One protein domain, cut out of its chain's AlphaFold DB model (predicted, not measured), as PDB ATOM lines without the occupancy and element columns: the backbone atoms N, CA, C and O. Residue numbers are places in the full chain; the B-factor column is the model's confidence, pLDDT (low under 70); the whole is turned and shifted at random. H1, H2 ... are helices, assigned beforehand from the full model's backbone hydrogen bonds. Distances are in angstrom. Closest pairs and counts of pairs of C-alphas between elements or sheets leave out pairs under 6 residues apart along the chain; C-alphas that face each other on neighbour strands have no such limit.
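What this domain is: This is residues 3 to 138 of the 141 residues of the protein "Putative Mn2+ efflux pump MntP" of Tangfeifania diversioriginum (UniProt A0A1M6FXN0). An open frame of helices: the longest, H5, makes one side with H4 and H1, the antiparallel pair H3 and H6 makes the other, and the space between is empty. H5 and H6 form a V at their link, and short H2 lies on the path from H1 to H3. The printed part has 136 residues with six named helices, H1 to H6 in chain order, and no named strand: all helix. It is only just loose, close to compact, with a radius of gyration of the C-alphas of 17.5 A, and only just elongated, spanning 50 by 33 by 25 A.

Where its parts are: Find C-alpha 87 at (378.881, 333.698, 291.987); from there H5 runs 36.2 A to residue 111. H6, residues 114 to 137, covers 35.0 A and ends at (356.077, 330.599, 271.727). H4 is residues 59 to 81, 32.9 A, and H3 residues 27 to 46, 28.4 A. H1, residues 3 to 14, begins at (368.925, 338.465, 298.176); H2 is residues 18 to 21.

How they stand to each other: Residues 91 to 95 of H5 touch residues 3 to 7 of H1 at a steep tilt of 44 degrees, closest at the C-alphas of Ile 4 and Leu 91, 6.1 A. H1 touches H4 at a steep tilt of 46 degrees, with C-alphas 7 and 77 closest at 4.3 A. H4 and H5 are close but not clearly touching. H3 touches H6 at a shallow tilt of 23 degrees, opposite ways, with C-alphas 37 and 125 closest at 4.1 A. H3 and H5 are apart, as are H4 and H6. Every O i to N i+4 pair is within hydrogen-bond range in H1, H3, H4 and H6, and 20 of 21 in H5; H2 is too short for one.

The domain as a whole: The printed part has no cut. The C-alphas of Ser 49 and Asn 84, 51.4 A apart, are the farthest. The link from H3 to H4 is long; the others are tight. Look for pLDDT under 70 at residues 15 to 26 and 47 to 57, among others.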
ATOM      1  N   GLN A   3     368.709 339.406 299.284       84.00
ATOM      2  CA  GLN A   3     368.925 338.465 298.176       84.00
ATOM      3  C   GLN A   3     370.206 337.620 298.294       84.00
ATOM      4  O   GLN A   3     370.213 336.490 297.829       84.00
ATOM      5  N   ILE A   4     371.273 338.126 298.928       86.44
ATOM      6  CA  ILE A   4     372.576 337.435 299.020       86.44
ATOM      7  C   ILE A   4     372.454 336.041 299.663       86.44
ATOM      8  O   ILE A   4     372.836 335.065 299.018       86.44
ATOM      9  N   PRO A   5     371.903 335.901 300.888       89.00
ATOM     10  CA  PRO A   5     371.767 334.585 301.514       89.00
ATOM     11  C   PRO A   5     370.827 333.654 300.735       89.00
ATOM     12  O   PRO A   5     371.001 332.442 300.766       89.00
ATOM     13  N   VAL A   6     369.855 334.212 300.014       89.56
ATOM     14  CA  VAL A   6     368.859 333.451 299.246       89.56
ATOM     15  C   VAL A   6     369.457 332.889 297.965       89.56
ATOM     16  O   VAL A   6     369.221 331.730 297.651       89.56
ATOM     17  N   LEU A   7     370.261 333.684 297.255       89.25
ATOM     18  CA  LEU A   7     370.989 333.239 296.067       89.25
ATOM     19  C   LEU A   7     371.984 332.134 296.421       89.25
ATOM     20  O   LEU A   7     372.040 331.127 295.723       89.25
ATOM     21  N   LEU A   8     372.704 332.280 297.540       87.69
ATOM     22  CA  LEU A   8     373.585 331.232 298.057       87.69
ATOM     23  C   LEU A   8     372.802 329.955 298.388       87.69
ATOM     24  O   LEU A   8     373.196 328.871 297.970       87.69
ATOM     25  N   ALA A   9     371.674 330.075 299.092       87.75
ATOM     26  CA  ALA A   9     370.825 328.930 299.416       87.75
ATOM     27  C   ALA A   9     370.262 328.237 298.161       87.75
ATOM     28  O   ALA A   9     370.242 327.010 298.097       87.75
ATOM     29  N   GLY A  10     369.837 329.011 297.156       86.50
ATOM     30  CA  GLY A  10     369.382 328.494 295.866       86.50
ATOM     31  C   GLY A  10     370.492 327.754 295.122       86.50
ATOM     32  O   GLY A  10     370.260 326.646 294.645       86.50
ATOM     33  N   TRP A  11     371.706 328.311 295.111       85.56
ATOM     34  CA  TRP A  11     372.874 327.682 294.495       85.56
ATOM     35  C   TRP A  11     373.207 326.326 295.138       85.56
ATOM     36  O   TRP A  11     373.303 325.325 294.436       85.56
ATOM     37  N   PHE A  12     373.255 326.255 296.474       82.00
ATOM     38  CA  PHE A  12     373.473 324.989 297.195       82.00
ATOM     39  C   PHE A  12     372.360 323.956 296.970       82.00
ATOM     40  O   PHE A  12     372.590 322.756 297.100       82.00
ATOM     41  N   SER A  13     371.139 324.405 296.675       80.81
ATOM     42  CA  SER A  13     369.996 323.519 296.454       80.81
ATOM     43  C   SER A  13     369.850 323.059 294.997       80.81
ATOM     44  O   SER A  13     369.050 322.152 294.750       80.81
ATOM     45  N   GLY A  14     370.577 323.662 294.049       73.12
ATOM     46  CA  GLY A  14     370.410 323.433 292.609       73.12
ATOM     47  C   GLY A  14     370.739 322.006 292.161       73.12
ATOM     48  O   GLY A  14     370.001 321.439 291.359       73.12
ATOM     49  N   GLU A  15     371.754 321.372 292.763       66.12
ATOM     50  CA  GLU A  15     372.197 320.007 292.413       66.12
ATOM     51  C   GLU A  15     371.104 318.936 292.592       66.12
ATOM     52  O   GLU A  15     371.154 317.878 291.972       66.12
ATOM     53  N   LYS A  16     370.095 319.186 293.437       63.50
ATOM     54  CA  LYS A  16     369.016 318.221 293.727       63.50
ATOM     55  C   LYS A  16     367.752 318.439 292.895       63.50
ATOM     56  O   LYS A  16     366.845 317.610 292.948       63.50
ATOM     57  N   PHE A  17     367.658 319.559 292.183       64.50
ATOM     58  CA  PHE A  17     366.418 320.006 291.541       64.50
ATOM     59  C   PHE A  17     366.310 319.630 290.056       64.50
ATOM     60  O   PHE A  17     365.208 319.691 289.514       64.50
ATOM     61  N   GLU A  18     367.398 319.169 289.426       60.38
ATOM     62  CA  GLU A  18     367.443 318.785 288.002       60.38
ATOM     63  C   GLU A  18     366.324 317.798 287.617       60.38
ATOM     64  O   GLU A  18     365.649 317.976 286.607       60.38
ATOM     65  N   ALA A  19     366.044 316.807 288.469       59.12
ATOM     66  CA  ALA A  19     365.048 315.771 288.186       59.12
ATOM     67  C   ALA A  19     363.580 316.214 288.379       59.12
ATOM     68  O   ALA A  19     362.668 315.540 287.902       59.12
ATOM     69  N   ILE A  20     363.321 317.309 289.104       59.75
ATOM     70  CA  ILE A  20     361.955 317.746 289.465       59.75
ATOM     71  C   ILE A  20     361.437 318.804 288.483       59.75
ATOM     72  O   ILE A  20     360.236 318.876 288.216       59.75
ATOM     73  N   VAL A  21     362.342 319.621 287.946       60.56
ATOM     74  CA  VAL A  21     362.012 320.817 287.160       60.56
ATOM     75  C   VAL A  21     361.604 320.468 285.720       60.56
ATOM     76  O   VAL A  21     360.610 321.009 285.236       60.56
ATOM     77  N   GLN A  22     362.219 319.439 285.119       59.56
ATOM     78  CA  GLN A  22     361.975 319.020 283.726       59.56
ATOM     79  C   GLN A  22     360.504 318.705 283.380       59.56
ATOM     80  O   GLN A  22     360.111 318.803 282.223       59.56
ATOM     81  N   ASN A  23     359.664 318.332 284.356       58.69
ATOM     82  CA  ASN A  23     358.255 317.988 284.104       58.69
ATOM     83  C   ASN A  23     357.271 319.162 284.255       58.69
ATOM     84  O   ASN A  23     356.121 319.047 283.829       58.69
ATOM     85  N   TYR A  24     357.680 320.275 284.868       59.88
ATOM     86  CA  TYR A  24     356.772 321.376 285.225       59.88
ATOM     87  C   TYR A  24     357.198 322.748 284.682       59.88
ATOM     88  O   TYR A  24     356.522 323.746 284.958       59.88
ATOM     89  N   ASP A  25     358.264 322.792 283.880       64.50
ATOM     90  CA  ASP A  25     358.958 324.017 283.465       64.50
ATOM     91  C   ASP A  25     358.072 325.087 282.813       64.50
ATOM     92  O   ASP A  25     358.295 326.284 282.989       64.50
ATOM     93  N   HIS A  26     357.026 324.695 282.086       69.38
ATOM     94  CA  HIS A  26     356.284 325.658 281.266       69.38
ATOM     95  C   HIS A  26     354.953 326.106 281.875       69.38
ATOM     96  O   HIS A  26     354.574 327.271 281.759       69.38
ATOM     97  N   TRP A  27     354.215 325.212 282.537       76.31
ATOM     98  CA  TRP A  27     352.824 325.499 282.916       76.31
ATOM     99  C   TRP A  27     352.726 326.332 284.200       76.31
ATOM    100  O   TRP A  27     351.798 327.134 284.344       76.31
ATOM    101  N   ILE A  28     353.693 326.185 285.116       79.94
ATOM    102  CA  ILE A  28     353.701 326.917 286.390       79.94
ATOM    103  C   ILE A  28     353.926 328.424 286.169       79.94
ATOM    104  O   ILE A  28     353.074 329.205 286.615       79.94
ATOM    105  N   PRO A  29     354.986 328.876 285.463       79.50
ATOM    106  CA  PRO A  29     355.192 330.305 285.236       79.50
ATOM    107  C   PRO A  29     354.071 330.906 284.383       79.50
ATOM    108  O   PRO A  29     353.573 331.986 284.700       79.50
ATOM    109  N   LEU A  30     353.601 330.182 283.360       83.00
ATOM    110  CA  LEU A  30     352.514 330.622 282.481       83.00
ATOM    111  C   LEU A  30     351.245 330.984 283.269       83.00
ATOM    112  O   LEU A  30     350.715 332.091 283.131       83.00
ATOM    113  N   SER A  31     350.781 330.077 284.135       85.12
ATOM    114  CA  SER A  31     349.581 330.287 284.952       85.12
ATOM    115  C   SER A  31     349.749 331.457 285.928       85.12
ATOM    116  O   SER A  31     348.875 332.324 286.031       85.12
ATOM    117  N   LEU A  32     350.902 331.536 286.601       86.00
ATOM    118  CA  LEU A  32     351.173 332.573 287.594       86.00
ATOM    119  C   LEU A  32     351.264 333.970 286.955       86.00
ATOM    120  O   LEU A  32     350.607 334.904 287.428       86.00
ATOM    121  N   LEU A  33     352.025 334.121 285.863       86.12
ATOM    122  CA  LEU A  33     352.175 335.399 285.160       86.12
ATOM    123  C   LEU A  33     350.851 335.857 284.539       86.12
ATOM    124  O   LEU A  33     350.503 337.035 284.662       86.12
ATOM    125  N   ALA A  34     350.087 334.945 283.927       87.00
ATOM    126  CA  ALA A  34     348.775 335.269 283.372       87.00
ATOM    127  C   ALA A  34     347.807 335.741 284.468       87.00
ATOM    128  O   ALA A  34     347.175 336.792 284.325       87.00
ATOM    129  N   ALA A  35     347.737 335.027 285.596       88.75
ATOM    130  CA  ALA A  35     346.870 335.392 286.715       88.75
ATOM    131  C   ALA A  35     347.219 336.774 287.295       88.75
ATOM    132  O   ALA A  35     346.327 337.597 287.532       88.75
ATOM    133  N   ILE A  36     348.509 337.063 287.495       88.00
ATOM    134  CA  ILE A  36     348.968 338.358 288.021       88.00
ATOM    135  C   ILE A  36     348.727 339.477 286.997       88.00
ATOM    136  O   ILE A  36     348.200 340.529 287.370       88.00
ATOM    137  N   GLY A  37     349.042 339.251 285.718       86.44
ATOM    138  CA  GLY A  37     348.843 340.225 284.641       86.44
ATOM    139  C   GLY A  37     347.375 340.625 284.480       86.44
ATOM    140  O   GLY A  37     347.045 341.814 284.505       86.44
ATOM    141  N   ILE A  38     346.470 339.641 284.432       88.62
ATOM    142  CA  ILE A  38     345.020 339.876 284.367       88.62
ATOM    143  C   ILE A  38     344.546 340.640 285.605       88.62
ATOM    144  O   ILE A  38     343.809 341.623 285.483       88.62
ATOM    145  N   LYS A  39     344.992 340.239 286.803       88.31
ATOM    146  CA  LYS A  39     344.633 340.924 288.052       88.31
ATOM    147  C   LYS A  39     345.064 342.394 288.033       88.31
ATOM    148  O   LYS A  39     344.276 343.245 288.441       88.31
ATOM    149  N   MET A  40     346.264 342.711 287.539       85.81
ATOM    150  CA  MET A  40     346.759 344.092 287.443       85.81
ATOM    151  C   MET A  40     345.919 344.948 286.490       85.81
ATOM    152  O   MET A  40     345.574 346.084 286.832       85.81
ATOM    153  N   ILE A  41     345.535 344.393 285.338       86.88
ATOM    154  CA  ILE A  41     344.654 345.063 284.374       86.88
ATOM    155  C   ILE A  41     343.274 345.290 285.000       86.88
ATOM    156  O   ILE A  41     342.778 346.417 285.005       86.88
ATOM    157  N   PHE A  42     342.679 344.268 285.616       86.25
ATOM    158  CA  PHE A  42     341.365 344.382 286.253       86.25
ATOM    159  C   PHE A  42     341.357 345.427 287.382       86.25
ATOM    160  O   PHE A  42     340.432 346.235 287.509       86.25
ATOM    161  N   GLU A  43     342.422 345.464 288.182       81.31
ATOM    162  CA  GLU A  43     342.584 346.436 289.261       81.31
ATOM    163  C   GLU A  43     342.781 347.866 288.733       81.31
ATOM    164  O   GLU A  43     342.340 348.817 289.379       81.31
ATOM    165  N   SER A  44     343.380 348.038 287.548       81.38
ATOM    166  CA  SER A  44     343.564 349.352 286.916       81.38
ATOM    167  C   SER A  44     342.242 350.007 286.496       81.38
ATOM    168  O   SER A  44     342.078 351.214 286.698       81.38
ATOM    169  N   PHE A  45     341.280 349.212 286.008       79.75
ATOM    170  CA  PHE A  45     339.936 349.672 285.643       79.75
ATOM    171  C   PHE A  45     339.064 349.923 286.881       79.75
ATOM    172  O   PHE A  45     338.291 350.881 286.925       79.75
ATOM    173  N   LYS A  46     339.225 349.104 287.929       70.56
ATOM    174  CA  LYS A  46     338.476 349.234 289.192       70.56
ATOM    175  C   LYS A  46     338.969 350.382 290.082       70.56
ATOM    176  O   LYS A  46     338.224 350.860 290.937       70.56
ATOM    177  N   LEU A  47     340.192 350.871 289.861       60.91
ATOM    178  CA  LEU A  47     340.775 352.001 290.595       60.91
ATOM    179  C   LEU A  47     339.978 353.312 290.428       60.91
ATOM    180  O   LEU A  47     340.113 354.212 291.254       60.91
ATOM    181  N   ASN A  48     339.119 353.404 289.404       54.72
ATOM    182  CA  ASN A  48     338.208 354.533 289.204       54.72
ATOM    183  C   ASN A  48     336.990 354.534 290.151       54.72
ATOM    184  O   ASN A  48     336.402 355.594 290.345       54.72
ATOM    185  N   SER A  49     336.602 353.400 290.756       49.16
ATOM    186  CA  SER A  49     335.329 353.283 291.497       49.16
ATOM    187  C   SER A  49     335.460 353.078 293.009       49.16
ATOM    188  O   SER A  49     334.481 353.238 293.736       49.16
ATOM    189  N   LYS A  50     336.657 352.791 293.533       43.81
ATOM    190  CA  LYS A  50     336.907 352.768 294.982       43.81
ATOM    191  C   LYS A  50     338.214 353.470 295.312       43.81
ATOM    192  O   LYS A  50     339.268 353.119 294.794       43.81
ATOM    193  N   LEU A  51     338.138 354.408 296.258       42.09
ATOM    194  CA  LEU A  51     339.265 354.935 297.029       42.09
ATOM    195  C   LEU A  51     339.931 353.798 297.826       42.09
ATOM    196  O   LEU A  51     339.899 353.774 299.053       42.09
ATOM    197  N   GLN A  52     340.581 352.852 297.158       46.56
ATOM    198  CA  GLN A  52     341.685 352.150 297.783       46.56
ATOM    199  C   GLN A  52     342.821 353.165 297.838       46.56
ATOM    200  O   GLN A  52     343.650 353.261 296.935       46.56
ATOM    201  N   LYS A  53     342.842 353.964 298.917       46.16
ATOM    202  CA  LYS A  53     344.114 354.437 299.470       46.16
ATOM    203  C   LYS A  53     345.045 353.237 299.377       46.16
ATOM    204  O   LYS A  53     344.659 352.184 299.887       46.16
ATOM    205  N   LEU A  54     346.171 353.382 298.669       50.66
ATOM    206  CA  LEU A  54     347.292 352.442 298.716       50.66
ATOM    207  C   LEU A  54     347.332 351.898 300.136       50.66
ATOM    208  O   LEU A  54     347.580 352.682 301.053       50.66
ATOM    209  N   LYS A  55     346.885 350.646 300.316       50.59
ATOM    210  CA  LYS A  55     346.597 350.074 301.633       50.59
ATOM    211  C   LYS A  55     347.874 350.302 302.429       50.59
ATOM    212  O   LYS A  55     348.907 349.783 302.011       50.59
ATOM    213  N   SER A  56     347.832 351.220 303.406       55.28
ATOM    214  CA  SER A  56     349.045 351.835 303.966       55.28
ATOM    215  C   SER A  56     350.014 350.724 304.296       55.28
ATOM    216  O   SER A  56     349.543 349.797 304.945       55.28
ATOM    217  N   LEU A  57     351.259 350.789 303.801       64.19
ATOM    218  CA  LEU A  57     352.282 349.729 303.836       64.19
ATOM    219  C   LEU A  57     352.107 348.808 305.047       64.19
ATOM    220  O   LEU A  57     352.678 349.026 306.111       64.19
ATOM    221  N   THR A  58     351.213 347.831 304.905       82.19
ATOM    222  CA  THR A  58     350.768 347.050 306.051       82.19
ATOM    223  C   THR A  58     351.829 345.992 306.221       82.19
ATOM    224  O   THR A  58     352.327 345.473 305.222       82.19
ATOM    225  N   ILE A  59     352.155 345.639 307.457       84.88
ATOM    226  CA  ILE A  59     353.140 344.596 307.746       84.88
ATOM    227  C   ILE A  59     352.844 343.325 306.929       84.88
ATOM    228  O   ILE A  59     353.744 342.788 306.301       84.88
ATOM    229  N   ASN A  60     351.572 342.933 306.786       84.25
ATOM    230  CA  ASN A  60     351.159 341.806 305.939       84.25
ATOM    231  C   ASN A  60     351.529 341.965 304.453       84.25
ATOM    232  O   ASN A  60     351.903 340.992 303.806       84.25
ATOM    233  N   LEU A  61     351.404 343.172 303.897       83.44
ATOM    234  CA  LEU A  61     351.754 343.448 302.502       83.44
ATOM    235  C   LEU A  61     353.275 343.451 302.315       83.44
ATOM    236  O   LEU A  61     353.764 342.880 301.347       83.44
ATOM    237  N   LEU A  62     354.015 344.033 303.262       84.94
ATOM    238  CA  LEU A  62     355.480 344.003 303.273       84.94
ATOM    239  C   LEU A  62     356.005 342.566 303.364       84.94
ATOM    240  O   LEU A  62     356.851 342.183 302.564       84.94
ATOM    241  N   LEU A  63     355.452 341.753 304.267       87.50
ATOM    242  CA  LEU A  63     355.786 340.333 304.393       87.50
ATOM    243  C   LEU A  63     355.490 339.565 303.101       87.50
ATOM    244  O   LEU A  63     356.334 338.802 302.643       87.50
ATOM    245  N   GLY A  64     354.331 339.807 302.479       88.38
ATOM    246  CA  GLY A  64     353.984 339.191 301.198       88.38
ATOM    247  C   GLY A  64     354.963 339.550 300.075       88.38
ATOM    248  O   GLY A  64     355.374 338.674 299.322       88.38
ATOM    249  N   ILE A  65     355.377 340.819 299.986       85.56
ATOM    250  CA  ILE A  65     356.368 341.276 298.997       85.56
ATOM    251  C   ILE A  65     357.734 340.637 299.260       85.56
ATOM    252  O   ILE A  65     358.372 340.175 298.319       85.56
ATOM    253  N   VAL A  66     358.174 340.578 300.521       88.81
ATOM    254  CA  VAL A  66     359.442 339.929 300.879       88.81
ATOM    255  C   VAL A  66     359.406 338.458 300.475       88.81
ATOM    256  O   VAL A  66     360.301 338.024 299.762       88.81
ATOM    257  N   LEU A  67     358.355 337.716 300.835       89.38
ATOM    258  CA  LEU A  67     358.202 336.309 300.449       89.38
ATOM    259  C   LEU A  67     358.230 336.110 298.928       89.38
ATOM    260  O   LEU A  67     358.910 335.206 298.452       89.38
ATOM    261  N   ALA A  68     357.550 336.970 298.167       87.38
ATOM    262  CA  ALA A  68     357.573 336.905 296.709       87.38
ATOM    263  C   ALA A  68     358.996 337.087 296.143       87.38
ATOM    264  O   ALA A  68     359.422 336.301 295.303       87.38
ATOM    265  N   ILE A  69     359.754 338.067 296.651       88.38
ATOM    266  CA  ILE A  69     361.143 338.327 296.232       88.38
ATOM    267  C   ILE A  69     362.078 337.173 296.630       88.38
ATOM    268  O   ILE A  69     363.014 336.865 295.891       88.38
ATOM    269  N   LEU A  70     361.841 336.535 297.785       90.88
ATOM    270  CA  LEU A  70     362.622 335.382 298.242       90.88
ATOM    271  C   LEU A  70     362.457 334.187 297.297       90.88
ATOM    272  O   LEU A  70     363.456 333.606 296.890       90.88
ATOM    273  N   ILE A  71     361.218 333.842 296.931       88.06
ATOM    274  CA  ILE A  71     360.934 332.710 296.031       88.06
ATOM    275  C   ILE A  71     361.540 332.961 294.644       88.06
ATOM    276  O   ILE A  71     362.174 332.074 294.080       88.06
ATOM    277  N   ASP A  72     361.401 334.182 294.126       86.50
ATOM    278  CA  ASP A  72     361.952 334.576 292.825       86.50
ATOM    279  C   ASP A  72     363.490 334.503 292.802       86.50
ATOM    280  O   ASP A  72     364.090 333.859 291.940       86.50
ATOM    281  N   SER A  73     364.145 335.065 293.823       88.50
ATOM    282  CA  SER A  73     365.611 335.031 293.935       88.50
ATOM    283  C   SER A  73     366.146 333.613 294.157       88.50
ATOM    284  O   SER A  73     367.267 333.316 293.754       88.50
ATOM    285  N   LEU A  74     365.365 332.732 294.790       88.38
ATOM    286  CA  LEU A  74     365.728 331.329 294.989       88.38
ATOM    287  C   LEU A  74     365.739 330.565 293.659       88.38
ATOM    288  O   LEU A  74     366.708 329.864 293.383       88.38
ATOM    289  N   LEU A  75     364.713 330.749 292.821       84.75
ATOM    290  CA  LEU A  75     364.637 330.146 291.483       84.75
ATOM    291  C   LEU A  75     365.797 330.601 290.588       84.75
ATOM    292  O   LEU A  75     366.435 329.790 289.914       84.75
ATOM    293  N   ILE A  76     366.120 331.895 290.631       84.62
ATOM    294  CA  ILE A  76     367.271 332.457 289.915       84.62
ATOM    295  C   ILE A  76     368.591 331.880 290.467       84.62
ATOM    296  O   ILE A  76     369.473 331.514 289.695       84.62
ATOM    297  N   GLY A  77     368.721 331.740 291.791       86.81
ATOM    298  CA  GLY A  77     369.894 331.138 292.434       86.81
ATOM    299  C   GLY A  77     370.111 329.672 292.052       86.81
ATOM    300  O   GLY A  77     371.239 329.282 291.760       86.81
ATOM    301  N   MET A  78     369.035 328.884 291.985       84.94
ATOM    302  CA  MET A  78     369.073 327.511 291.466       84.94
ATOM    303  C   MET A  78     369.503 327.487 290.000       84.94
ATOM    304  O   MET A  78     370.357 326.692 289.631       84.94
ATOM    305  N   SER A  79     368.973 328.401 289.180       81.69
ATOM    306  CA  SER A  79     369.329 328.502 287.759       81.69
ATOM    307  C   SER A  79     370.829 328.749 287.562       81.69
ATOM    308  O   SER A  79     371.448 328.156 286.684       81.69
ATOM    309  N   PHE A  80     371.446 329.577 288.412       81.62
ATOM    310  CA  PHE A  80     372.887 329.829 288.368       81.62
ATOM    311  C   PHE A  80     373.751 328.661 288.848       81.62
ATOM    312  O   PHE A  80     374.932 328.653 288.530       81.62
ATOM    313  N   ALA A  81     373.210 327.669 289.560       78.56
ATOM    314  CA  ALA A  81     373.969 326.458 289.888       78.56
ATOM    315  C   ALA A  81     374.356 325.657 288.637       78.56
ATOM    316  O   ALA A  81     375.370 324.966 288.641       78.56
ATOM    317  N   PHE A  82     373.584 325.790 287.554       70.75
ATOM    318  CA  PHE A  82     373.836 325.095 286.291       70.75
ATOM    319  C   PHE A  82     374.834 325.820 285.386       70.75
ATOM    320  O   PHE A  82     375.444 325.204 284.513       70.75
ATOM    321  N   PHE A  83     375.023 327.126 285.581       68.75
ATOM    322  CA  PHE A  83     375.966 327.908 284.795       68.75
ATOM    323  C   PHE A  83     377.247 328.158 285.603       68.75
ATOM    324  O   PHE A  83     377.190 328.699 286.700       68.75
ATOM    325  N   ASN A  84     378.420 327.842 285.042       66.62
ATOM    326  CA  ASN A  84     379.739 328.128 285.636       66.62
ATOM    327  C   ASN A  84     380.093 329.634 285.608       66.62
ATOM    328  O   ASN A  84     381.148 330.032 285.119       66.62
ATOM    329  N   TYR A  85     379.190 330.490 286.078       76.50
ATOM    330  CA  TYR A  85     379.435 331.918 286.239       76.50
ATOM    331  C   TYR A  85     379.993 332.220 287.631       76.50
ATOM    332  O   TYR A  85     379.668 331.553 288.614       76.50
ATOM    333  N   ASP A  86     380.785 333.288 287.731       83.19
ATOM    334  CA  ASP A  86     381.313 333.763 289.006       83.19
ATOM    335  C   ASP A  86     380.179 334.219 289.938       83.19
ATOM    336  O   ASP A  86     379.606 335.304 289.789       83.19
ATOM    337  N   LEU A  87     379.889 333.407 290.960       81.94
ATOM    338  CA  LEU A  87     378.881 333.698 291.987       81.94
ATOM    339  C   LEU A  87     379.073 335.073 292.625       81.94
ATOM    340  O   LEU A  87     378.106 335.802 292.839       81.94
ATOM    341  N   LEU A  88     380.323 335.446 292.911       84.62
ATOM    342  CA  LEU A  88     380.656 336.746 293.494       84.62
ATOM    343  C   LEU A  88     380.199 337.906 292.604       84.62
ATOM    344  O   LEU A  88     379.668 338.895 293.111       84.62
ATOM    345  N   LEU A  89     380.355 337.771 291.287       87.69
ATOM    346  CA  LEU A  89     379.961 338.791 290.322       87.69
ATOM    347  C   LEU A  89     378.432 338.910 290.252       87.69
ATOM    348  O   LEU A  89     377.896 340.018 290.318       87.69
ATOM    349  N   ILE A  90     377.717 337.783 290.221       86.56
ATOM    350  CA  ILE A  90     376.245 337.747 290.228       86.56
ATOM    351  C   ILE A  90     375.676 338.373 291.511       86.56
ATOM    352  O   ILE A  90     374.754 339.196 291.461       86.56
ATOM    353  N   LEU A  91     376.230 338.009 292.671       87.38
ATOM    354  CA  LEU A  91     375.820 338.533 293.977       87.38
ATOM    355  C   LEU A  91     375.994 340.054 294.054       87.38
ATOM    356  O   LEU A  91     375.119 340.761 294.571       87.38
ATOM    357  N   LEU A  92     377.104 340.563 293.517       89.19
ATOM    358  CA  LEU A  92     377.420 341.986 293.528       89.19
ATOM    359  C   LEU A  92     376.496 342.767 292.588       89.19
ATOM    360  O   LEU A  92     375.877 343.741 293.020       89.19
ATOM    361  N   ILE A  93     376.318 342.307 291.347       89.81
ATOM    362  CA  ILE A  93     375.446 342.971 290.366       89.81
ATOM    363  C   ILE A  93     373.992 342.982 290.847       89.81
ATOM    364  O   ILE A  93     373.373 344.045 290.887       89.81
ATOM    365  N   SER A  94     373.449 341.833 291.259       87.56
ATOM    366  CA  SER A  94     372.049 341.727 291.704       87.56
ATOM    367  C   SER A  94     371.751 342.628 292.908       87.56
ATOM    368  O   SER A  94     370.716 343.301 292.943       87.56
ATOM    369  N   THR A  95     372.686 342.721 293.858       87.56
ATOM    370  CA  THR A  95     372.543 343.581 295.038       87.56
ATOM    371  C   THR A  95     372.602 345.061 294.675       87.56
ATOM    372  O   THR A  95     371.779 345.836 295.171       87.56
ATOM    373  N   VAL A  96     373.542 345.459 293.812       91.94
ATOM    374  CA  VAL A  96     373.688 346.851 293.365       91.94
ATOM    375  C   VAL A  96     372.459 347.284 292.567       91.94
ATOM    376  O   VAL A  96     371.835 348.291 292.903       91.94
ATOM    377  N   VAL A  97     372.051 346.498 291.569       91.69
ATOM    378  CA  VAL A  97     370.876 346.796 290.738       91.69
ATOM    379  C   VAL A  97     369.617 346.887 291.596       91.69
ATOM    380  O   VAL A  97     368.874 347.859 291.479       91.69
ATOM    381  N   SER A  98     369.400 345.942 292.516       89.12
ATOM    382  CA  SER A  98     368.222 345.963 293.395       89.12
ATOM    383  C   SER A  98     368.221 347.151 294.356       89.12
ATOM    384  O   SER A  98     367.161 347.704 294.649       89.12
ATOM    385  N   PHE A  99     369.393 347.582 294.830       90.06
ATOM    386  CA  PHE A  99     369.516 348.771 295.671       90.06
ATOM    387  C   PHE A  99     369.121 350.043 294.909       90.06
ATOM    388  O   PHE A  99     368.271 350.806 295.375       90.06
ATOM    389  N   PHE A 100     369.666 350.239 293.706       93.88
ATOM    390  CA  PHE A 100     369.300 351.378 292.863       93.88
ATOM    391  C   PHE A 100     367.835 351.324 292.416       93.88
ATOM    392  O   PHE A 100     367.146 352.344 292.462       93.88
ATOM    393  N   ALA A 101     367.324 350.145 292.055       90.56
ATOM    394  CA  ALA A 101     365.921 349.957 291.701       90.56
ATOM    395  C   ALA A 101     364.985 350.309 292.868       90.56
ATOM    396  O   ALA A 101     363.970 350.976 292.658       90.56
ATOM    397  N   ALA A 102     365.335 349.938 294.105       89.12
ATOM    398  CA  ALA A 102     364.564 350.304 295.292       89.12
ATOM    399  C   ALA A 102     364.570 351.821 295.540       89.12
ATOM    400  O   ALA A 102     363.517 352.402 295.812       89.12
ATOM    401  N   LEU A 103     365.726 352.483 295.393       91.44
ATOM    402  CA  LEU A 103     365.823 353.944 295.503       91.44
ATOM    403  C   LEU A 103     364.965 354.648 294.446       91.44
ATOM    404  O   LEU A 103     364.176 355.535 294.779       91.44
ATOM    405  N   LEU A 104     365.067 354.221 293.185       91.06
ATOM    406  CA  LEU A 104     364.245 354.747 292.095       91.06
ATOM    407  C   LEU A 104     362.757 354.502 292.356       91.06
ATOM    408  O   LEU A 104     361.954 355.421 292.202       91.06
ATOM    409  N   GLY A 105     362.388 353.309 292.821       87.25
ATOM    410  CA  GLY A 105     361.014 352.961 293.178       87.25
ATOM    411  C   GLY A 105     360.437 353.856 294.276       87.25
ATOM    412  O   GLY A 105     359.296 354.305 294.158       87.25
ATOM    413  N   LEU A 106     361.222 354.189 295.306       87.06
ATOM    414  CA  LEU A 106     360.808 355.107 296.376       87.06
ATOM    415  C   LEU A 106     360.623 356.543 295.867       87.06
ATOM    416  O   LEU A 106     359.622 357.194 296.185       87.06
ATOM    417  N   VAL A 107     361.566 357.039 295.061       89.31
ATOM    418  CA  VAL A 107     361.518 358.405 294.512       89.31
ATOM    419  C   VAL A 107     360.360 358.561 293.527       89.31
ATOM    420  O   VAL A 107     359.605 359.534 293.617       89.31
ATOM    421  N   LEU A 108     360.196 357.601 292.613       85.81
ATOM    422  CA  LEU A 108     359.099 357.585 291.649       85.81
ATOM    423  C   LEU A 108     357.767 357.420 292.377       85.81
ATOM    424  O   LEU A 108     356.872 358.239 292.179       85.81
ATOM    425  N   GLY A 109     357.664 356.459 293.298       81.88
ATOM    426  CA  GLY A 109     356.447 356.179 294.059       81.88
ATOM    427  C   GLY A 109     355.903 357.392 294.820       81.88
ATOM    428  O   GLY A 109     354.689 357.590 294.857       81.88
ATOM    429  N   LYS A 110     356.775 358.261 295.353       80.00
ATOM    430  CA  LYS A 110     356.361 359.502 296.037       80.00
ATOM    431  C   LYS A 110     355.754 360.548 295.090       80.00
ATOM    432  O   LYS A 110     354.918 361.338 295.523       80.00
ATOM    433  N   LYS A 111     356.165 360.572 293.817       79.94
ATOM    434  CA  LYS A 111     355.700 361.537 292.799       79.94
ATOM    435  C   LYS A 111     354.515 361.027 291.966       79.94
ATOM    436  O   LYS A 111     354.019 361.750 291.104       79.94
ATOM    437  N   MET A 112     354.055 359.794 292.186       79.50
ATOM    438  CA  MET A 112     353.015 359.179 291.361       79.50
ATOM    439  C   MET A 112     351.610 359.697 291.693       79.50
ATOM    440  O   MET A 112     351.055 359.433 292.758       79.50
ATOM    441  N   ASN A 113     350.989 360.360 290.717       76.19
ATOM    442  CA  ASN A 113     349.567 360.700 290.748       76.19
ATOM    443  C   ASN A 113     348.686 359.486 290.399       76.19
ATOM    444  O   ASN A 113     349.091 358.596 289.649       76.19
ATOM    445  N   LYS A 114     347.426 359.482 290.865       69.94
ATOM    446  CA  LYS A 114     346.466 358.372 290.658       69.94
ATOM    447  C   LYS A 114     346.295 357.947 289.191       69.94
ATOM    448  O   LYS A 114     346.229 356.755 288.908       69.94
ATOM    449  N   LYS A 115     346.253 358.903 288.251       73.19
ATOM    450  CA  LYS A 115     346.150 358.606 286.806       73.19
ATOM    451  C   LYS A 115     347.378 357.845 286.293       73.19
ATOM    452  O   LYS A 115     347.234 356.862 285.577       73.19
ATOM    453  N   PHE A 116     348.567 358.259 286.728       80.94
ATOM    454  CA  PHE A 116     349.832 357.629 286.349       80.94
ATOM    455  C   PHE A 116     349.954 356.216 286.934       80.94
ATOM    456  O   PHE A 116     350.435 355.298 286.279       80.94
ATOM    457  N   GLN A 117     349.427 356.004 288.144       77.19
ATOM    458  CA  GLN A 117     349.363 354.681 288.761       77.19
ATOM    459  C   GLN A 117     348.483 353.697 287.975       77.19
ATOM    460  O   GLN A 117     348.850 352.531 287.841       77.19
ATOM    461  N   SER A 118     347.339 354.149 287.450       80.12
ATOM    462  CA  SER A 118     346.479 353.312 286.600       80.12
ATOM    463  C   SER A 118     347.183 352.947 285.286       80.12
ATOM    464  O   SER A 118     347.240 351.769 284.939       80.12
ATOM    465  N   GLN A 119     347.827 353.917 284.624       84.81
ATOM    466  CA  GLN A 119     348.589 353.675 283.391       84.81
ATOM    467  C   GLN A 119     349.734 352.674 283.597       84.81
ATOM    468  O   GLN A 119     349.866 351.734 282.818       84.81
ATOM    469  N   ILE A 120     350.509 352.805 284.680       85.62
ATOM    470  CA  ILE A 120     351.596 351.862 284.994       85.62
ATOM    471  C   ILE A 120     351.065 350.451 285.260       85.62
ATOM    472  O   ILE A 120     351.681 349.485 284.815       85.62
ATOM    473  N   LYS A 121     349.918 350.303 285.941       84.44
ATOM    474  CA  LYS A 121     349.310 348.978 286.163       84.44
ATOM    475  C   LYS A 121     348.897 348.306 284.851       84.44
ATOM    476  O   LYS A 121     349.111 347.105 284.712       84.44
ATOM    477  N   ILE A 122     348.349 349.067 283.901       87.12
ATOM    478  CA  ILE A 122     347.973 348.554 282.572       87.12
ATOM    479  C   ILE A 122     349.219 348.112 281.805       87.12
ATOM    480  O   ILE A 122     349.269 346.984 281.324       87.12
ATOM    481  N   ILE A 123     350.236 348.977 281.736       90.81
ATOM    482  CA  ILE A 123     351.490 348.694 281.027       90.81
ATOM    483  C   ILE A 123     352.173 347.457 281.625       90.81
ATOM    484  O   ILE A 123     352.539 346.546 280.889       90.81
ATOM    485  N   GLY A 124     352.273 347.378 282.955       87.25
ATOM    486  CA  GLY A 124     352.839 346.215 283.642       87.25
ATOM    487  C   GLY A 124     352.067 344.923 283.361       87.25
ATOM    488  O   GLY A 124     352.680 343.889 283.115       87.25
ATOM    489  N   GLY A 125     350.733 344.987 283.328       88.31
ATOM    490  CA  GLY A 125     349.893 343.848 282.959       88.31
ATOM    491  C   GLY A 125     350.131 343.366 281.525       88.31
ATOM    492  O   GLY A 125     350.268 342.166 281.304       88.31
ATOM    493  N   PHE A 126     350.255 344.286 280.563       91.00
ATOM    494  CA  PHE A 126     350.591 343.939 279.178       91.00
ATOM    495  C   PHE A 126     351.978 343.310 279.051       91.00
ATOM    496  O   PHE A 126     352.120 342.319 278.341       91.00
ATOM    497  N   ILE A 127     352.980 343.840 279.758       90.81
ATOM    498  CA  ILE A 127     354.338 343.277 279.760       90.81
ATOM    499  C   ILE A 127     354.322 341.851 280.326       90.81
ATOM    500  O   ILE A 127     354.909 340.958 279.726       90.81
ATOM    501  N   LEU A 128     353.599 341.606 281.425       86.75
ATOM    502  CA  LEU A 128     353.468 340.269 282.023       86.75
ATOM    503  C   LEU A 128     352.801 339.263 281.077       86.75
ATOM    504  O   LEU A 128     353.272 338.135 280.944       86.75
ATOM    505  N   ILE A 129     351.723 339.669 280.403       86.69
ATOM    506  CA  ILE A 129     351.037 338.822 279.419       86.69
ATOM    507  C   ILE A 129     351.933 338.587 278.193       86.69
ATOM    508  O   ILE A 129     351.988 337.470 277.684       86.69
ATOM    509  N   GLY A 130     352.683 339.601 277.755       86.31
ATOM    510  CA  GLY A 130     353.667 339.476 276.678       86.31
ATOM    511  C   GLY A 130     354.786 338.486 277.014       86.31
ATOM    512  O   GLY A 130     355.103 337.622 276.199       86.31
ATOM    513  N   SER A 131     355.328 338.538 278.234       84.56
ATOM    514  CA  SER A 131     356.313 337.558 278.715       84.56
ATOM    515  C   SER A 131     355.744 336.138 278.748       84.56
ATOM    516  O   SER A 131     356.450 335.189 278.427       84.56
ATOM    517  N   CYS A 132     354.457 335.994 279.077       83.50
ATOM    518  CA  CYS A 132     353.756 334.714 279.043       83.50
ATOM    519  C   CYS A 132     353.643 334.156 277.611       83.50
ATOM    520  O   CYS A 132     353.918 332.978 277.388       83.50
ATOM    521  N   LEU A 133     353.329 335.007 276.622       81.69
ATOM    522  CA  LEU A 133     353.339 334.610 275.209       81.69
ATOM    523  C   LEU A 133     354.732 334.176 274.745       81.69
ATOM    524  O   LEU A 133     354.841 333.163 274.065       81.69
ATOM    525  N   ASN A 134     355.786 334.903 275.126       82.19
ATOM    526  CA  ASN A 134     357.160 334.515 274.792       82.19
ATOM    527  C   ASN A 134     357.534 333.153 275.387       82.19
ATOM    528  O   ASN A 134     358.159 332.351 274.703       82.19
ATOM    529  N   LEU A 135     357.119 332.874 276.627       77.31
ATOM    530  CA  LEU A 135     357.349 331.578 277.267       77.31
ATOM    531  C   LEU A 135     356.627 330.429 276.533       77.31
ATOM    532  O   LEU A 135     357.142 329.321 276.489       77.31
ATOM    533  N   LEU A 136     355.445 330.694 275.964       72.56
ATOM    534  CA  LEU A 136     354.656 329.710 275.212       72.56
ATOM    535  C   LEU A 136     355.159 329.512 273.769       72.56
ATOM    536  O   LEU A 136     355.053 328.417 273.228       72.56
ATOM    537  N   LEU A 137     355.651 330.581 273.132       68.00
ATOM    538  CA  LEU A 137     356.077 330.599 271.727       68.00
ATOM    539  C   LEU A 137     357.519 330.129 271.513       68.00
ATOM    540  O   LEU A 137     357.844 329.752 270.390       68.00
ATOM    541  N   LEU A 138     358.378 330.171 272.534       63.09
ATOM    542  CA  LEU A 138     359.734 329.624 272.467       63.09
ATOM    543  C   LEU A 138     359.685 328.110 272.737       63.09
ATOM    544  O   LEU A 138     359.529 327.720 273.895       63.09
TER     545      LEU A 138